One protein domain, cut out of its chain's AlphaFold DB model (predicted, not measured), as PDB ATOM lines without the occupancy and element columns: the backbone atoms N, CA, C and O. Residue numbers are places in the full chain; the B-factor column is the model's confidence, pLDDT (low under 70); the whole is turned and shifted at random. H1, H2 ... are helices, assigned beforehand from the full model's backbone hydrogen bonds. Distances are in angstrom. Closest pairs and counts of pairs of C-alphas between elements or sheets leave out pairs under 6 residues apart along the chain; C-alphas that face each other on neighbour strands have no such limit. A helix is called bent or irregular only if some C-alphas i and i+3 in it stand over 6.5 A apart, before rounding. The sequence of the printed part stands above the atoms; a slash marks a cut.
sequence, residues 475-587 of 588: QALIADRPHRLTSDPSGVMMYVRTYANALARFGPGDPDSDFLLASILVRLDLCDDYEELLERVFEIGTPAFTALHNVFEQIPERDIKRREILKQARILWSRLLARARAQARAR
ATOM      1  N   GLN A 475      43.208  13.721 -17.562       88.94
ATOM      2  CA  GLN A 475      43.508  15.045 -17.014       88.94
ATOM      3  C   GLN A 475      42.380  16.045 -17.288       88.94
ATOM      4  O   GLN A 475      41.965  16.762 -16.373       88.94
ATOM      5  N   ALA A 476      41.841  16.062 -18.512       86.31
ATOM      6  CA  ALA A 476      40.719  16.922 -18.873       86.31
ATOM      7  C   ALA A 476      39.465  16.615 -18.036       86.31
ATOM      8  O   ALA A 476      38.840  17.536 -17.507       86.31
ATOM      9  N   LEU A 477      39.142  15.331 -17.844       87.06
ATOM     10  CA  LEU A 477      37.995  14.886 -17.044       87.06
ATOM     11  C   LEU A 477      38.118  15.271 -15.563       87.06
ATOM     12  O   LEU A 477      37.132  15.658 -14.934       87.06
ATOM     13  N   ILE A 478      39.322  15.183 -14.993       88.00
ATOM     14  CA  ILE A 478      39.574  15.534 -13.589       88.00
ATOM     15  C   ILE A 478      39.600  17.059 -13.392       88.00
ATOM     16  O   ILE A 478      39.144  17.553 -12.357       88.00
ATOM     17  N   ALA A 479      40.107  17.813 -14.370       83.44
ATOM     18  CA  ALA A 479      40.209  19.269 -14.299       83.44
ATOM     19  C   ALA A 479      38.861  19.980 -14.525       83.44
ATOM     20  O   ALA A 479      38.576  20.977 -13.852       83.44
ATOM     21  N   ASP A 480      38.009  19.480 -15.429       81.50
ATOM     22  CA  ASP A 480      36.742  20.129 -15.781       81.50
ATOM     23  C   ASP A 480      35.529  19.533 -15.052       81.50
ATOM     24  O   ASP A 480      34.778  18.705 -15.562       81.50
ATOM     25  N   ARG A 481      35.295  20.026 -13.830       81.00
ATOM     26  CA  ARG A 481      34.064  19.787 -13.045       81.00
ATOM     27  C   ARG A 481      33.664  18.295 -12.940       81.00
ATOM     28  O   ARG A 481      32.501  17.964 -13.191       81.00
ATOM     29  N   PRO A 482      34.545  17.419 -12.417       87.12
ATOM     30  CA  PRO A 482      34.312  15.969 -12.345       87.12
ATOM     31  C   PRO A 482      33.071  15.583 -11.522       87.12
ATOM     32  O   PRO A 482      32.435  14.569 -11.778       87.12
ATOM     33  N   HIS A 483      32.648  16.438 -10.584       89.25
ATOM     34  CA  HIS A 483      31.415  16.281  -9.802       89.25
ATOM     35  C   HIS A 483      30.121  16.226 -10.637       89.25
ATOM     36  O   HIS A 483      29.075  15.880 -10.095       89.25
ATOM     37  N   ARG A 484      30.158  16.619 -11.917       90.62
ATOM     38  CA  ARG A 484      29.012  16.534 -12.840       90.62
ATOM     39  C   ARG A 484      28.914  15.193 -13.556       90.62
ATOM     40  O   ARG A 484      27.852  14.882 -14.081       90.62
ATOM     41  N   LEU A 485      30.002  14.429 -13.568       92.44
ATOM     42  CA  LEU A 485      30.140  13.168 -14.293       92.44
ATOM     43  C   LEU A 485      29.944  11.958 -13.369       92.44
ATOM     44  O   LEU A 485      30.387  10.859 -13.677       92.44
ATOM     45  N   THR A 486      29.308  12.151 -12.212       93.94
ATOM     46  CA  THR A 486      29.193  11.129 -11.170       93.94
ATOM     47  C   THR A 486      27.874  11.232 -10.405       93.94
ATOM     48  O   THR A 486      27.373  12.326 -10.127       93.94
ATOM     49  N   SER A 487      27.338  10.085  -9.996       91.81
ATOM     50  CA  SER A 487      26.269   9.954  -9.006       91.81
ATOM     51  C   SER A 487      26.767  10.078  -7.550       91.81
ATOM     52  O   SER A 487      25.958  10.208  -6.621       91.81
ATOM     53  N   ASP A 488      28.089  10.151  -7.328       91.25
ATOM     54  CA  ASP A 488      28.756  10.472  -6.056       91.25
ATOM     55  C   ASP A 488      29.665  11.731  -6.121       91.25
ATOM     56  O   ASP A 488      30.889  11.652  -5.957       91.25
ATOM     57  N   PRO A 489      29.085  12.942  -6.273       90.62
ATOM     58  CA  PRO A 489      29.846  14.195  -6.336       90.62
ATOM     59  C   PRO A 489      30.767  14.439  -5.136       90.62
ATOM     60  O   PRO A 489      31.833  15.034  -5.277       90.62
ATOM     61  N   SER A 490      30.351  14.013  -3.940       87.69
ATOM     62  CA  SER A 490      31.113  14.250  -2.708       87.69
ATOM     63  C   SER A 490      32.329  13.333  -2.611       87.69
ATOM     64  O   SER A 490      33.415  13.817  -2.295       87.69
ATOM     65  N   GLY A 491      32.170  12.042  -2.932       85.44
ATOM     66  CA  GLY A 491      33.279  11.092  -2.954       85.44
ATOM     67  C   GLY A 491      34.333  11.467  -3.991       85.44
ATOM     68  O   GLY A 491      35.511  11.559  -3.655       85.44
ATOM     69  N   VAL A 492      33.922  11.792  -5.222       91.00
ATOM     70  CA  VAL A 492      34.854  12.237  -6.276       91.00
ATOM     71  C   VAL A 492      35.623  13.487  -5.848       91.00
ATOM     72  O   VAL A 492      36.850  13.509  -5.913       91.00
ATOM     73  N   MET A 493      34.936  14.518  -5.347       91.06
ATOM     74  CA  MET A 493      35.604  15.763  -4.947       91.06
ATOM     75  C   MET A 493      36.558  15.587  -3.761       91.06
ATOM     76  O   MET A 493      37.540  16.326  -3.668       91.06
ATOM     77  N   MET A 494      36.294  14.632  -2.865       88.38
ATOM     78  CA  MET A 494      37.211  14.283  -1.778       88.38
ATOM     79  C   MET A 494      38.543  13.765  -2.333       88.38
ATOM     80  O   MET A 494      39.593  14.277  -1.950       88.38
ATOM     81  N   TYR A 495      38.510  12.809  -3.265       90.50
ATOM     82  CA  TYR A 495      39.729  12.234  -3.837       90.50
ATOM     83  C   TYR A 495      40.455  13.199  -4.779       90.50
ATOM     84  O   TYR A 495      41.673  13.304  -4.690       90.50
ATOM     85  N   VAL A 496      39.739  13.978  -5.603       90.19
ATOM     86  CA  VAL A 496      40.346  14.968  -6.521       90.19
ATOM     87  C   VAL A 496      41.196  16.001  -5.771       90.19
ATOM     88  O   VAL A 496      42.288  16.348  -6.221       90.19
ATOM     89  N   ARG A 497      40.734  16.471  -4.601       85.75
ATOM     90  CA  ARG A 497      41.493  17.429  -3.772       85.75
ATOM     91  C   ARG A 497      42.821  16.858  -3.284       85.75
ATOM     92  O   ARG A 497      43.804  17.588  -3.202       85.75
ATOM     93  N   THR A 498      42.834  15.578  -2.936       86.19
ATOM     94  CA  THR A 498      44.025  14.903  -2.410       86.19
ATOM     95  C   THR A 498      44.950  14.447  -3.537       86.19
ATOM     96  O   THR A 498      46.164  14.535  -3.396       86.19
ATOM     97  N   TYR A 499      44.383  14.041  -4.675       90.06
ATOM     98  CA  TYR A 499      45.096  13.527  -5.844       90.06
ATOM     99  C   TYR A 499      46.132  14.508  -6.396       90.06
ATOM    100  O   TYR A 499      47.295  14.145  -6.528       90.06
ATOM    101  N   ALA A 500      45.751  15.766  -6.642       84.81
ATOM    102  CA  ALA A 500      46.683  16.761  -7.181       84.81
ATOM    103  C   ALA A 500      47.889  17.003  -6.253       84.81
ATOM    104  O   ALA A 500      49.017  17.164  -6.719       84.81
ATOM    105  N   ASN A 501      47.659  16.986  -4.936       83.50
ATOM    106  CA  ASN A 501      48.716  17.154  -3.938       83.50
ATOM    107  C   ASN A 501      49.633  15.928  -3.857       83.50
ATOM    108  O   ASN A 501      50.846  16.092  -3.746       83.50
ATOM    109  N   ALA A 502      49.066  14.720  -3.900       80.88
ATOM    110  CA  ALA A 502      49.832  13.477  -3.886       80.88
ATOM    111  C   ALA A 502      50.704  13.360  -5.142       80.88
ATOM    112  O   ALA A 502      51.918  13.211  -5.024       80.88
ATOM    113  N   LEU A 503      50.121  13.580  -6.323       85.50
ATOM    114  CA  LEU A 503      50.834  13.509  -7.596       85.50
ATOM    115  C   LEU A 503      51.984  14.525  -7.676       85.50
ATOM    116  O   LEU A 503      53.079  14.184  -8.113       85.50
ATOM    117  N   ALA A 504      51.775  15.761  -7.208       85.38
ATOM    118  CA  ALA A 504      52.827  16.779  -7.189       85.38
ATOM    119  C   ALA A 504      53.955  16.472  -6.188       85.38
ATOM    120  O   ALA A 504      55.090  16.904  -6.386       85.38
ATOM    121  N   ARG A 505      53.646  15.763  -5.095       80.88
ATOM    122  CA  ARG A 505      54.589  15.488  -4.003       80.88
ATOM    123  C   ARG A 505      55.367  14.186  -4.193       80.88
ATOM    124  O   ARG A 505      56.541  14.148  -3.838       80.88
ATOM    125  N   PHE A 506      54.713  13.147  -4.701       79.62
ATOM    126  CA  PHE A 506      55.245  11.783  -4.769       79.62
ATOM    127  C   PHE A 506      55.454  11.291  -6.210       79.62
ATOM    128  O   PHE A 506      56.258  10.391  -6.440       79.62
ATOM    129  N   GLY A 507      54.828  11.946  -7.191       81.38
ATOM    130  CA  GLY A 507      55.002  11.657  -8.612       81.38
ATOM    131  C   GLY A 507      54.099  10.535  -9.144       81.38
ATOM    132  O   GLY A 507      53.395   9.878  -8.386       81.38
ATOM    133  N   PRO A 508      54.109  10.301 -10.469       81.69
ATOM    134  CA  PRO A 508      53.209   9.359 -11.147       81.69
ATOM    135  C   PRO A 508      53.553   7.874 -10.944       81.69
ATOM    136  O   PRO A 508      52.840   7.008 -11.428       81.69
ATOM    137  N   GLY A 509      54.677   7.560 -10.296       70.25
ATOM    138  CA  GLY A 509      55.054   6.177  -9.971       70.25
ATOM    139  C   GLY A 509      54.612   5.732  -8.576       70.25
ATOM    140  O   GLY A 509      54.876   4.593  -8.192       70.25
ATOM    141  N   ASP A 510      54.004   6.637  -7.810       75.69
ATOM    142  CA  ASP A 510      53.648   6.437  -6.413       75.69
ATOM    143  C   ASP A 510      52.303   5.686  -6.262       75.69
ATOM    144  O   ASP A 510      51.291   6.131  -6.811       75.69
ATOM    145  N   PRO A 511      52.248   4.575  -5.495       73.62
ATOM    146  CA  PRO A 511      51.028   3.784  -5.318       73.62
ATOM    147  C   PRO A 511      49.845   4.555  -4.720       73.62
ATOM    148  O   PRO A 511      48.696   4.226  -5.025       73.62
ATOM    149  N   ASP A 512      50.092   5.569  -3.882       75.94
ATOM    150  CA  ASP A 512      49.020   6.398  -3.321       75.94
ATOM    151  C   ASP A 512      48.407   7.297  -4.402       75.94
ATOM    152  O   ASP A 512      47.186   7.482  -4.445       75.94
ATOM    153  N   SER A 513      49.227   7.805  -5.323       83.50
ATOM    154  CA  SER A 513      48.766   8.557  -6.494       83.50
ATOM    155  C   SER A 513      47.896   7.691  -7.415       83.50
ATOM    156  O   SER A 513      46.809   8.129  -7.811       83.50
ATOM    157  N   ASP A 514      48.302   6.444  -7.676       85.69
ATOM    158  CA  ASP A 514      47.522   5.447  -8.426       85.69
ATOM    159  C   ASP A 514      46.198   5.087  -7.724       85.69
ATOM    160  O   ASP A 514      45.133   5.042  -8.347       85.69
ATOM    161  N   PHE A 515      46.229   4.873  -6.405       84.56
ATOM    162  CA  PHE A 515      45.038   4.604  -5.593       84.56
ATOM    163  C   PHE A 515      44.029   5.761  -5.657       84.56
ATOM    164  O   PHE A 515      42.819   5.537  -5.798       84.56
ATOM    165  N   LEU A 516      44.509   7.004  -5.553       88.62
ATOM    166  CA  LEU A 516      43.669   8.196  -5.630       88.62
ATOM    167  C   LEU A 516      43.056   8.344  -7.024       88.62
ATOM    168  O   LEU A 516      41.861   8.627  -7.126       88.62
ATOM    169  N   LEU A 517      43.832   8.086  -8.081       91.56
ATOM    170  CA  LEU A 517      43.334   8.099  -9.454       91.56
ATOM    171  C   LEU A 517      42.256   7.028  -9.671       91.56
ATOM    172  O   LEU A 517      41.150   7.353 -10.105       91.56
ATOM    173  N   ALA A 518      42.517   5.777  -9.283       90.94
ATOM    174  CA  ALA A 518      41.543   4.688  -9.366       90.94
ATOM    175  C   ALA A 518      40.250   5.007  -8.593       90.94
ATOM    176  O   ALA A 518      39.146   4.733  -9.070       90.94
ATOM    177  N   SER A 519      40.378   5.642  -7.420       90.88
ATOM    178  CA  SER A 519      39.245   6.055  -6.582       90.88
ATOM    179  C   SER A 519      38.371   7.121  -7.247       90.88
ATOM    180  O   SER A 519      37.164   7.151  -6.996       90.88
ATOM    181  N   ILE A 520      38.956   7.974  -8.092       93.31
ATOM    182  CA  ILE A 520      38.229   8.960  -8.896       93.31
ATOM    183  C   ILE A 520      37.545   8.264 -10.073       93.31
ATOM    184  O   ILE A 520      36.327   8.363 -10.200       93.31
ATOM    185  N   LEU A 521      38.307   7.536 -10.893       94.19
ATOM    186  CA  LEU A 521      37.837   6.975 -12.163       94.19
ATOM    187  C   LEU A 521      36.659   6.009 -11.991       94.19
ATOM    188  O   LEU A 521      35.668   6.125 -12.707       94.19
ATOM    189  N   VAL A 522      36.706   5.123 -10.989       94.19
ATOM    190  CA  VAL A 522      35.608   4.172 -10.730       94.19
ATOM    191  C   VAL A 522      34.293   4.861 -10.344       94.19
ATOM    192  O   VAL A 522      33.231   4.257 -10.421       94.19
ATOM    193  N   ARG A 523      34.337   6.123  -9.903       94.38
ATOM    194  CA  ARG A 523      33.152   6.874  -9.473       94.38
ATOM    195  C   ARG A 523      32.546   7.733 -10.587       94.38
ATOM    196  O   ARG A 523      31.496   8.318 -10.346       94.38
ATOM    197  N   LEU A 524      33.148   7.835 -11.774       94.00
ATOM    198  CA  LEU A 524      32.669   8.690 -12.877       94.00
ATOM    199  C   LEU A 524      31.580   8.011 -13.739       94.00
ATOM    200  O   LEU A 524      31.667   7.992 -14.964       94.00
ATOM    201  N   ASP A 525      30.543   7.460 -13.101       93.94
ATOM    202  CA  ASP A 525      29.500   6.635 -13.734       93.94
ATOM    203  C   ASP A 525      28.561   7.364 -14.705       93.94
ATOM    204  O   ASP A 525      27.821   6.711 -15.438       93.94
ATOM    205  N   LEU A 526      28.574   8.699 -14.724       92.56
ATOM    206  CA  LEU A 526      27.802   9.507 -15.677       92.56
ATOM    207  C   LEU A 526      28.669  10.039 -16.830       92.56
ATOM    208  O   LEU A 526      28.222  10.914 -17.569       92.56
ATOM    209  N   CYS A 527      29.915   9.578 -16.955       92.31
ATOM    210  CA  CYS A 527      30.771   9.893 -18.092       92.31
ATOM    211  C   CYS A 527      30.365   9.061 -19.319       92.31
ATOM    212  O   CYS A 527      30.142   7.858 -19.199       92.31
ATOM    213  N   ASP A 528      30.321   9.680 -20.502       88.75
ATOM    214  CA  ASP A 528      29.974   8.983 -21.751       88.75
ATOM    215  C   ASP A 528      30.954   7.835 -22.070       88.75
ATOM    216  O   ASP A 528      30.557   6.812 -22.621       88.75
ATOM    217  N   ASP A 529      32.213   7.969 -21.638       90.69
ATOM    218  CA  ASP A 529      33.286   6.989 -21.841       90.69
ATOM    219  C   ASP A 529      33.552   6.124 -20.592       90.69
ATOM    220  O   ASP A 529      34.663   5.634 -20.385       90.69
ATOM    221  N   TYR A 530      32.558   5.947 -19.715       92.12
ATOM    222  CA  TYR A 530      32.747   5.281 -18.421       92.12
ATOM    223  C   TYR A 530      33.328   3.862 -18.536       92.12
ATOM    224  O   TYR A 530      34.212   3.510 -17.759       92.12
ATOM    225  N   GLU A 531      32.918   3.066 -19.529       89.25
ATOM    226  CA  GLU A 531      33.497   1.730 -19.754       89.25
ATOM    227  C   GLU A 531      35.006   1.786 -20.050       89.25
ATOM    228  O   GLU A 531      35.765   0.977 -19.518       89.25
ATOM    229  N   GLU A 532      35.466   2.778 -20.819       89.38
ATOM    230  CA  GLU A 532      36.893   2.978 -21.095       89.38
ATOM    231  C   GLU A 532      37.654   3.369 -19.820       89.38
ATOM    232  O   GLU A 532      38.748   2.866 -19.569       89.38
ATOM    233  N   LEU A 533      37.060   4.211 -18.965       90.94
ATOM    234  CA  LEU A 533      37.658   4.583 -17.678       90.94
ATOM    235  C   LEU A 533      37.806   3.380 -16.741       90.94
ATOM    236  O   LEU A 533      38.800   3.281 -16.022       90.94
ATOM    237  N   LEU A 534      36.849   2.451 -16.754       91.50
ATOM    238  CA  LEU A 534      36.929   1.219 -15.970       91.50
ATOM    239  C   LEU A 534      38.066   0.310 -16.463       91.50
ATOM    240  O   LEU A 534      38.763  -0.280 -15.636       91.50
ATOM    241  N   GLU A 535      38.329   0.252 -17.773       90.62
ATOM    242  CA  GLU A 535      39.520  -0.431 -18.301       90.62
ATOM    243  C   GLU A 535      40.816   0.221 -17.797       90.62
ATOM    244  O   GLU A 535      41.738  -0.488 -17.396       90.62
ATOM    245  N   ARG A 536      40.870   1.556 -17.685       89.69
ATOM    246  CA  ARG A 536      42.022   2.243 -17.070       89.69
ATOM    247  C   ARG A 536      42.193   1.877 -15.599       89.69
ATOM    248  O   ARG A 536      43.307   1.620 -15.159       89.69
ATOM    249  N   VAL A 537      41.101   1.767 -14.841       88.94
ATOM    250  CA  VAL A 537      41.151   1.274 -13.450       88.94
ATOM    251  C   VAL A 537      41.693  -0.159 -13.388       88.94
ATOM    252  O   VAL A 537      42.459  -0.487 -12.485       88.94
ATOM    253  N   PHE A 538      41.341  -1.014 -14.349       86.25
ATOM    254  CA  PHE A 538      41.893  -2.365 -14.448       86.25
ATOM    255  C   PHE A 538      43.398  -2.374 -14.793       86.25
ATOM    256  O   PHE A 538      44.142  -3.228 -14.301       86.25
ATOM    257  N   GLU A 539      43.860  -1.421 -15.608       86.12
ATOM    258  CA  GLU A 539      45.273  -1.245 -15.974       86.12
ATOM    259  C   GLU A 539      46.147  -0.796 -14.792       86.12
ATOM    260  O   GLU A 539      47.282  -1.268 -14.694       86.12
ATOM    261  N   ILE A 540      45.610   0.019 -13.868       85.06
ATOM    262  CA  ILE A 540      46.300   0.466 -12.636       85.06
ATOM    263  C   ILE A 540      46.795  -0.725 -11.796       85.06
ATOM    264  O   ILE A 540      47.842  -0.656 -11.154       85.06
ATOM    265  N   GLY A 541      46.078  -1.853 -11.813       78.94
ATOM    266  CA  GLY A 541      46.479  -3.056 -11.084       78.94
ATOM    267  C   GLY A 541      46.187  -2.953  -9.586       78.94
ATOM    268  O   GLY A 541      45.083  -2.589  -9.190       78.94
ATOM    269  N   THR A 542      47.131  -3.319  -8.722       73.38
ATOM    270  CA  THR A 542      46.829  -3.523  -7.296       73.38
ATOM    271  C   THR A 542      46.412  -2.296  -6.486       73.38
ATOM    272  O   THR A 542      45.524  -2.456  -5.642       73.38
ATOM    273  N   PRO A 543      46.894  -1.066  -6.747       80.88
ATOM    274  CA  PRO A 543      46.320   0.124  -6.115       80.88
ATOM    275  C   PRO A 543      44.802   0.254  -6.342       80.88
ATOM    276  O   PRO A 543      44.080   0.763  -5.477       80.88
ATOM    277  N   ALA A 544      44.284  -0.292  -7.451       84.81
ATOM    278  CA  ALA A 544      42.853  -0.331  -7.718       84.81
ATOM    279  C   ALA A 544      42.088  -1.241  -6.744       84.81
ATOM    280  O   ALA A 544      40.956  -0.910  -6.410       84.81
ATOM    281  N   PHE A 545      42.670  -2.319  -6.195       78.88
ATOM    282  CA  PHE A 545      41.995  -3.106  -5.150       78.88
ATOM    283  C   PHE A 545      41.640  -2.228  -3.944       78.88
ATOM    284  O   PHE A 545      40.499  -2.232  -3.491       78.88
ATOM    285  N   THR A 546      42.572  -1.409  -3.459       76.00
ATOM    286  CA  THR A 546      42.312  -0.498  -2.330       76.00
ATOM    287  C   THR A 546      41.241   0.543  -2.679       76.00
ATOM    288  O   THR A 546      40.356   0.829  -1.870       76.00
ATOM    289  N   ALA A 547      41.263   1.072  -3.905       83.12
ATOM    290  CA  ALA A 547      40.265   2.029  -4.383       83.12
ATOM    291  C   ALA A 547      38.852   1.426  -4.457       83.12
ATOM    292  O   ALA A 547      37.883   2.037  -3.996       83.12
ATOM    293  N   LEU A 548      38.744   0.209  -4.993       86.38
ATOM    294  CA  LEU A 548      37.503  -0.557  -5.093       86.38
ATOM    295  C   LEU A 548      36.976  -0.950  -3.710       86.38
ATOM    296  O   LEU A 548      35.785  -0.811  -3.446       86.38
ATOM    297  N   HIS A 549      37.860  -1.339  -2.791       75.12
ATOM    298  CA  HIS A 549      37.496  -1.601  -1.399       75.12
ATOM    299  C   HIS A 549      36.840  -0.379  -0.743       75.12
ATOM    300  O   HIS A 549      35.786  -0.485  -0.119       75.12
ATOM    301  N   ASN A 550      37.407   0.813  -0.947       79.06
ATOM    302  CA  ASN A 550      36.823   2.044  -0.419       79.06
ATOM    303  C   ASN A 550      35.446   2.359  -1.009       79.06
ATOM    304  O   ASN A 550      34.637   2.997  -0.339       79.06
ATOM    305  N   VAL A 551      35.152   1.943  -2.246       84.88
ATOM    306  CA  VAL A 551      33.790   2.038  -2.800       84.88
ATOM    307  C   VAL A 551      32.825   1.179  -1.982       84.88
ATOM    308  O   VAL A 551      31.744   1.655  -1.639       84.88
ATOM    309  N   PHE A 552      33.217  -0.050  -1.637       81.19
ATOM    310  CA  PHE A 552      32.372  -0.983  -0.885       81.19
ATOM    311  C   PHE A 552      32.068  -0.496   0.538       81.19
ATOM    312  O   PHE A 552      30.938  -0.647   0.996       81.19
ATOM    313  N   GLU A 553      33.041   0.130   1.203       75.31
ATOM    314  CA  GLU A 553      32.863   0.714   2.540       75.31
ATOM    315  C   GLU A 553      32.026   2.007   2.517       75.31
ATOM    316  O   GLU A 553      31.215   2.250   3.411       75.31
ATOM    317  N   GLN A 554      32.200   2.857   1.497       83.12
ATOM    318  CA  GLN A 554      31.599   4.199   1.463       83.12
ATOM    319  C   GLN A 554      30.200   4.246   0.839       83.12
ATOM    320  O   GLN A 554      29.449   5.184   1.119       83.12
ATOM    321  N   ILE A 555      29.845   3.289  -0.025       84.00
ATOM    322  CA  ILE A 555      28.567   3.277  -0.750       84.00
ATOM    323  C   ILE A 555      27.689   2.125  -0.239       84.00
ATOM    324  O   ILE A 555      27.925   0.965  -0.587       84.00
ATOM    325  N   PRO A 556      26.632   2.412   0.546       79.69
ATOM    326  CA  PRO A 556      25.706   1.386   1.014       79.69
ATOM    327  C   PRO A 556      24.971   0.710  -0.149       79.69
ATOM    328  O   PRO A 556      24.499   1.377  -1.063       79.69
ATOM    329  N   GLU A 557      24.743  -0.603  -0.075       74.19
ATOM    330  CA  GLU A 557      24.079  -1.356  -1.160       74.19
ATOM    331  C   GLU A 557      22.647  -0.906  -1.475       74.19
ATOM    332  O   GLU A 557      22.141  -1.124  -2.573       74.19
ATOM    333  N   ARG A 558      21.977  -0.294  -0.495       78.38
ATOM    334  CA  ARG A 558      20.617   0.236  -0.650       78.38
ATOM    335  C   ARG A 558      20.593   1.592  -1.359       78.38
ATOM    336  O   ARG A 558      19.507   2.101  -1.627       78.38
ATOM    337  N   ASP A 559      21.754   2.185  -1.640       83.81
ATOM    338  CA  ASP A 559      21.853   3.449  -2.357       83.81
ATOM    339  C   ASP A 559      21.574   3.240  -3.852       83.81
ATOM    340  O   ASP A 559      22.442   2.887  -4.651       83.81
ATOM    341  N   ILE A 560      20.314   3.471  -4.226       81.25
ATOM    342  CA  ILE A 560      19.820   3.340  -5.602       81.25
ATOM    343  C   ILE A 560      20.575   4.280  -6.551       81.25
ATOM    344  O   ILE A 560      20.772   3.928  -7.711       81.25
ATOM    345  N   LYS A 561      21.007   5.460  -6.080       86.00
ATOM    346  CA  LYS A 561      21.634   6.472  -6.944       86.00
ATOM    347  C   LYS A 561      23.024   6.053  -7.402       86.00
ATOM    348  O   LYS A 561      23.374   6.336  -8.535       86.00
ATOM    349  N   ARG A 562      23.780   5.365  -6.543       89.44
ATOM    350  CA  ARG A 562      25.183   4.973  -6.780       89.44
ATOM    351  C   ARG A 562      25.343   3.495  -7.127       89.44
ATOM    352  O   ARG A 562      26.434   2.929  -7.041       89.44
ATOM    353  N   ARG A 563      24.238   2.845  -7.498       86.38
ATOM    354  CA  ARG A 563      24.194   1.406  -7.760       86.38
ATOM    355  C   ARG A 563      25.115   0.995  -8.908       86.38
ATOM    356  O   ARG A 563      25.688  -0.090  -8.839       86.38
ATOM    357  N   GLU A 564      25.270   1.840  -9.927       89.06
ATOM    358  CA  GLU A 564      26.129   1.529 -11.074       89.06
ATOM    359  C   GLU A 564      27.618   1.560 -10.700       89.06
ATOM    360  O   GLU A 564      28.331   0.612 -11.017       89.06
ATOM    361  N   ILE A 565      28.068   2.555  -9.919       90.38
ATOM    362  CA  ILE A 565      29.426   2.593  -9.338       90.38
ATOM    363  C   ILE A 565      29.709   1.294  -8.575       90.38
ATOM    364  O   ILE A 565      30.723   0.632  -8.793       90.38
ATOM    365  N   LEU A 566      28.782   0.894  -7.701       85.81
ATOM    366  CA  LEU A 566      28.940  -0.306  -6.886       85.81
ATOM    367  C   LEU A 566      28.976  -1.587  -7.735       85.81
ATOM    368  O   LEU A 566      29.778  -2.477  -7.466       85.81
ATOM    369  N   LYS A 567      28.124  -1.688  -8.761       86.12
ATOM    370  CA  LYS A 567      28.088  -2.825  -9.690       86.12
ATOM    371  C   LYS A 567      29.401  -2.946 -10.469       86.12
ATOM    372  O   LYS A 567      29.985  -4.026 -10.495       86.12
ATOM    373  N   GLN A 568      29.880  -1.855 -11.058       90.00
ATOM    374  CA  GLN A 568      31.109  -1.861 -11.853       90.00
ATOM    375  C   GLN A 568      32.349  -2.104 -10.996       90.00
ATOM    376  O   GLN A 568      33.224  -2.876 -11.384       90.00
ATOM    377  N   ALA A 569      32.384  -1.561  -9.776       86.75
ATOM    378  CA  ALA A 569      33.450  -1.852  -8.829       86.75
ATOM    379  C   ALA A 569      33.553  -3.358  -8.503       86.75
ATOM    380  O   ALA A 569      34.656  -3.891  -8.388       86.75
ATOM    381  N   ARG A 570      32.418  -4.072  -8.412       82.94
ATOM    382  CA  ARG A 570      32.391  -5.535  -8.214       82.94
ATOM    383  C   ARG A 570      32.932  -6.294  -9.423       82.94
ATOM    384  O   ARG A 570      33.725  -7.216  -9.248       82.94
ATOM    385  N   ILE A 571      32.536  -5.901 -10.634       84.25
ATOM    386  CA  ILE A 571      33.018  -6.515 -11.882       84.25
ATOM    387  C   ILE A 571      34.535  -6.337 -12.000       84.25
ATOM    388  O   ILE A 571      35.261  -7.312 -12.202       84.25
ATOM    389  N   LEU A 572      35.029  -5.110 -11.804       86.00
ATOM    390  CA  LEU A 572      36.460  -4.809 -11.832       86.00
ATOM    391  C   LEU A 572      37.240  -5.598 -10.785       86.00
ATOM    392  O   LEU A 572      38.287  -6.161 -11.099       86.00
ATOM    393  N   TRP A 573      36.711  -5.701  -9.566       82.44
ATOM    394  CA  TRP A 573      37.324  -6.499  -8.511       82.44
ATOM    395  C   TRP A 573      37.471  -7.969  -8.919       82.44
ATOM    396  O   TRP A 573      38.554  -8.543  -8.797       82.44
ATOM    397  N   SER A 574      36.401  -8.578  -9.437       78.62
ATOM    398  CA  SER A 574      36.413  -9.971  -9.900       78.62
ATOM    399  C   SER A 574      37.424 -10.187 -11.026       78.62
ATOM    400  O   SER A 574      38.177 -11.165 -10.997       78.62
ATOM    401  N   ARG A 575      37.507  -9.249 -11.977       83.38
ATOM    402  CA  ARG A 575      38.489  -9.278 -13.069       83.38
ATOM    403  C   ARG A 575      39.926  -9.175 -12.555       83.38
ATOM    404  O   ARG A 575      40.772  -9.976 -12.956       83.38
ATOM    405  N   LEU A 576      40.213  -8.230 -11.657       82.56
ATOM    406  CA  LEU A 576      41.544  -8.065 -11.059       82.56
ATOM    407  C   LEU A 576      41.953  -9.309 -10.264       82.56
ATOM    408  O   LEU A 576      43.081  -9.784 -10.380       82.56
ATOM    409  N   LEU A 577      41.022  -9.898  -9.513       77.62
ATOM    410  CA  LEU A 577      41.274 -11.120  -8.758       77.62
ATOM    411  C   LEU A 577      41.528 -12.320  -9.682       77.62
ATOM    412  O   LEU A 577      42.406 -13.137  -9.405       77.62
ATOM    413  N   ALA A 578      40.805 -12.423 -10.800       77.19
ATOM    414  CA  ALA A 578      41.063 -13.437 -11.820       77.19
ATOM    415  C   ALA A 578      42.467 -13.284 -12.433       77.19
ATOM    416  O   ALA A 578      43.172 -14.284 -12.584       77.19
ATOM    417  N   ARG A 579      42.905 -12.045 -12.707       79.94
ATOM    418  CA  ARG A 579      44.269 -11.734 -13.165       79.94
ATOM    419  C   ARG A 579      45.320 -12.143 -12.129       79.94
ATOM    420  O   ARG A 579      46.246 -12.871 -12.482       79.94
ATOM    421  N   ALA A 580      45.144 -11.759 -10.864       72.75
ATOM    422  CA  ALA A 580      46.057 -12.120  -9.777       72.75
ATOM    423  C   ALA A 580      46.167 -13.648  -9.599       72.75
ATOM    424  O   ALA A 580      47.264 -14.192  -9.489       72.75
ATOM    425  N   ARG A 581      45.042 -14.378  -9.673       71.38
ATOM    426  CA  ARG A 581      45.031 -15.855  -9.648       71.38
ATOM    427  C   ARG A 581      45.761 -16.468 -10.840       71.38
ATOM    428  O   ARG A 581      46.460 -17.464 -10.672       71.38
ATOM    429  N   ALA A 582      45.568 -15.925 -12.040       75.56
ATOM    430  CA  ALA A 582      46.244 -16.410 -13.238       75.56
ATOM    431  C   ALA A 582      47.765 -16.210 -13.132       75.56
ATOM    432  O   ALA A 582      48.519 -17.127 -13.446       75.56
ATOM    433  N   GLN A 583      48.203 -15.061 -12.614       71.88
ATOM    434  CA  GLN A 583      49.615 -14.776 -12.347       71.88
ATOM    435  C   GLN A 583      50.204 -15.706 -11.276       71.88
ATOM    436  O   GLN A 583      51.285 -16.248 -11.489       71.88
ATOM    437  N   ALA A 584      49.480 -15.954 -10.179       65.12
ATOM    438  CA  ALA A 584      49.889 -16.914  -9.150       65.12
ATOM    439  C   ALA A 584      50.011 -18.344  -9.710       65.12
ATOM    440  O   ALA A 584      50.978 -19.046  -9.440       65.12
ATOM    441  N   ARG A 585      49.064 -18.777 -10.555       65.75
ATOM    442  CA  ARG A 585      49.115 -20.099 -11.205       65.75
ATOM    443  C   ARG A 585      50.245 -20.240 -12.218       65.75
ATOM    444  O   ARG A 585      50.766 -21.335 -12.352       65.75
ATOM    445  N   ALA A 586      50.589 -19.178 -12.942       64.31
ATOM    446  CA  ALA A 586      51.638 -19.211 -13.962       64.31
ATOM    447  C   ALA A 586      53.062 -19.281 -13.380       64.31
ATOM    448  O   ALA A 586      54.007 -19.516 -14.128       64.31
ATOM    449  N   ARG A 587      53.217 -19.027 -12.074       60.72
ATOM    450  CA  ARG A 587      54.503 -19.001 -11.361       60.72
ATOM    451  C   ARG A 587      54.745 -20.238 -10.477       60.72
ATOM    452  O   ARG A 587      55.844 -20.366  -9.947       60.72
TER     453      ARG A 587
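AT A GLANCE: This is residues 475 to 587 of the 588 residues of an uncharacterized protein of Gemmatimonadetes bacterium (UniProt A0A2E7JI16). H3 forms the core of a small helical body: H2 packs on one side of it, and H4 and H5, joined by one residue and spread as a V, pack on it from the other side. The long H6 runs over the V of H4 and H5, away from H3, and residues 581 to 587 at its far end stick out, while the short H1 is near H2. The printed part has 113 residues with six named helices, H1 to H6 in that order, and no named strand; the class is all helix. It is compact, with a radius of gyration of the C-alphas of 13.9 A, and spans 44 by 37 by 25 A.

IN THESE COORDINATES: H1 is residues 475 to 479, with C-alpha 475 at (43.508, 15.045, -17.014). H2 is residues 489 to 506, 25.6 A long; it is neither bent nor irregular, but only just: C-alphas 497 and 500 are 6.2 A apart. H3 is residues 511 to 521, 15.2 A, beginning at C-alpha 511 at (51.028, 3.784, -5.318). H4 is residues 530 to 540, 15.5 A, and H5 is residues 542 to 554, 19.2 A. H6, the longest helix, is residues 563 to 586, 34.9 A, ending at C-alpha 586 at (51.638, -19.211, -13.962).

HOW THE PARTS SIT: H3 is the hub and touches three helices. The hairpin H2 and H3 has a shallow tilt of 28 degrees, opposite ways; the closest C-alphas, of Val 492 and Ile 520, are 5.4 A apart. H3 and H4, also a hairpin, touch at a shallow tilt of 12 degrees, with the C-alphas of Ala 518 and Val 537 closest at 5.3 A. H3 and H5 touch at a steep tilt of 52 degrees, the same way, with the C-alphas of Phe 515 and Pro 543 closest at 4.7 A. H4 and H5 are close but not clearly touching, at 54 degrees. H6 touches H4 with residues 568 to 576 alone, at 34.6 degrees, only just short of steep; the C-alphas of Phe 538 and Leu 572 are closest, 6.5 A apart. The hairpin H5 and H6 touches through H6 residues 565 to 576 alone, at 33 degrees, also only just shallow; the C-alphas of Leu 548 and Ala 569 are closest at 5.7 A. H3 and H6 are apart. H1 touches no helix; its closest C-alpha pair with H2, Ile 478 and Val 496, is 7.1 A apart. Every O i to N i+4 pair is within hydrogen-bond range in H1, H3, H4 and H6, against 11 of 14 in H2 and 8 of 9 in H5.

THE WHOLE: The two C-alphas farthest apart, of Arg 481 and Arg 587, are 43.9 A apart. The printed part has no cut and no long link. The mean pLDDT of the printed part is 84.3; residues 584 to 587 are under 70.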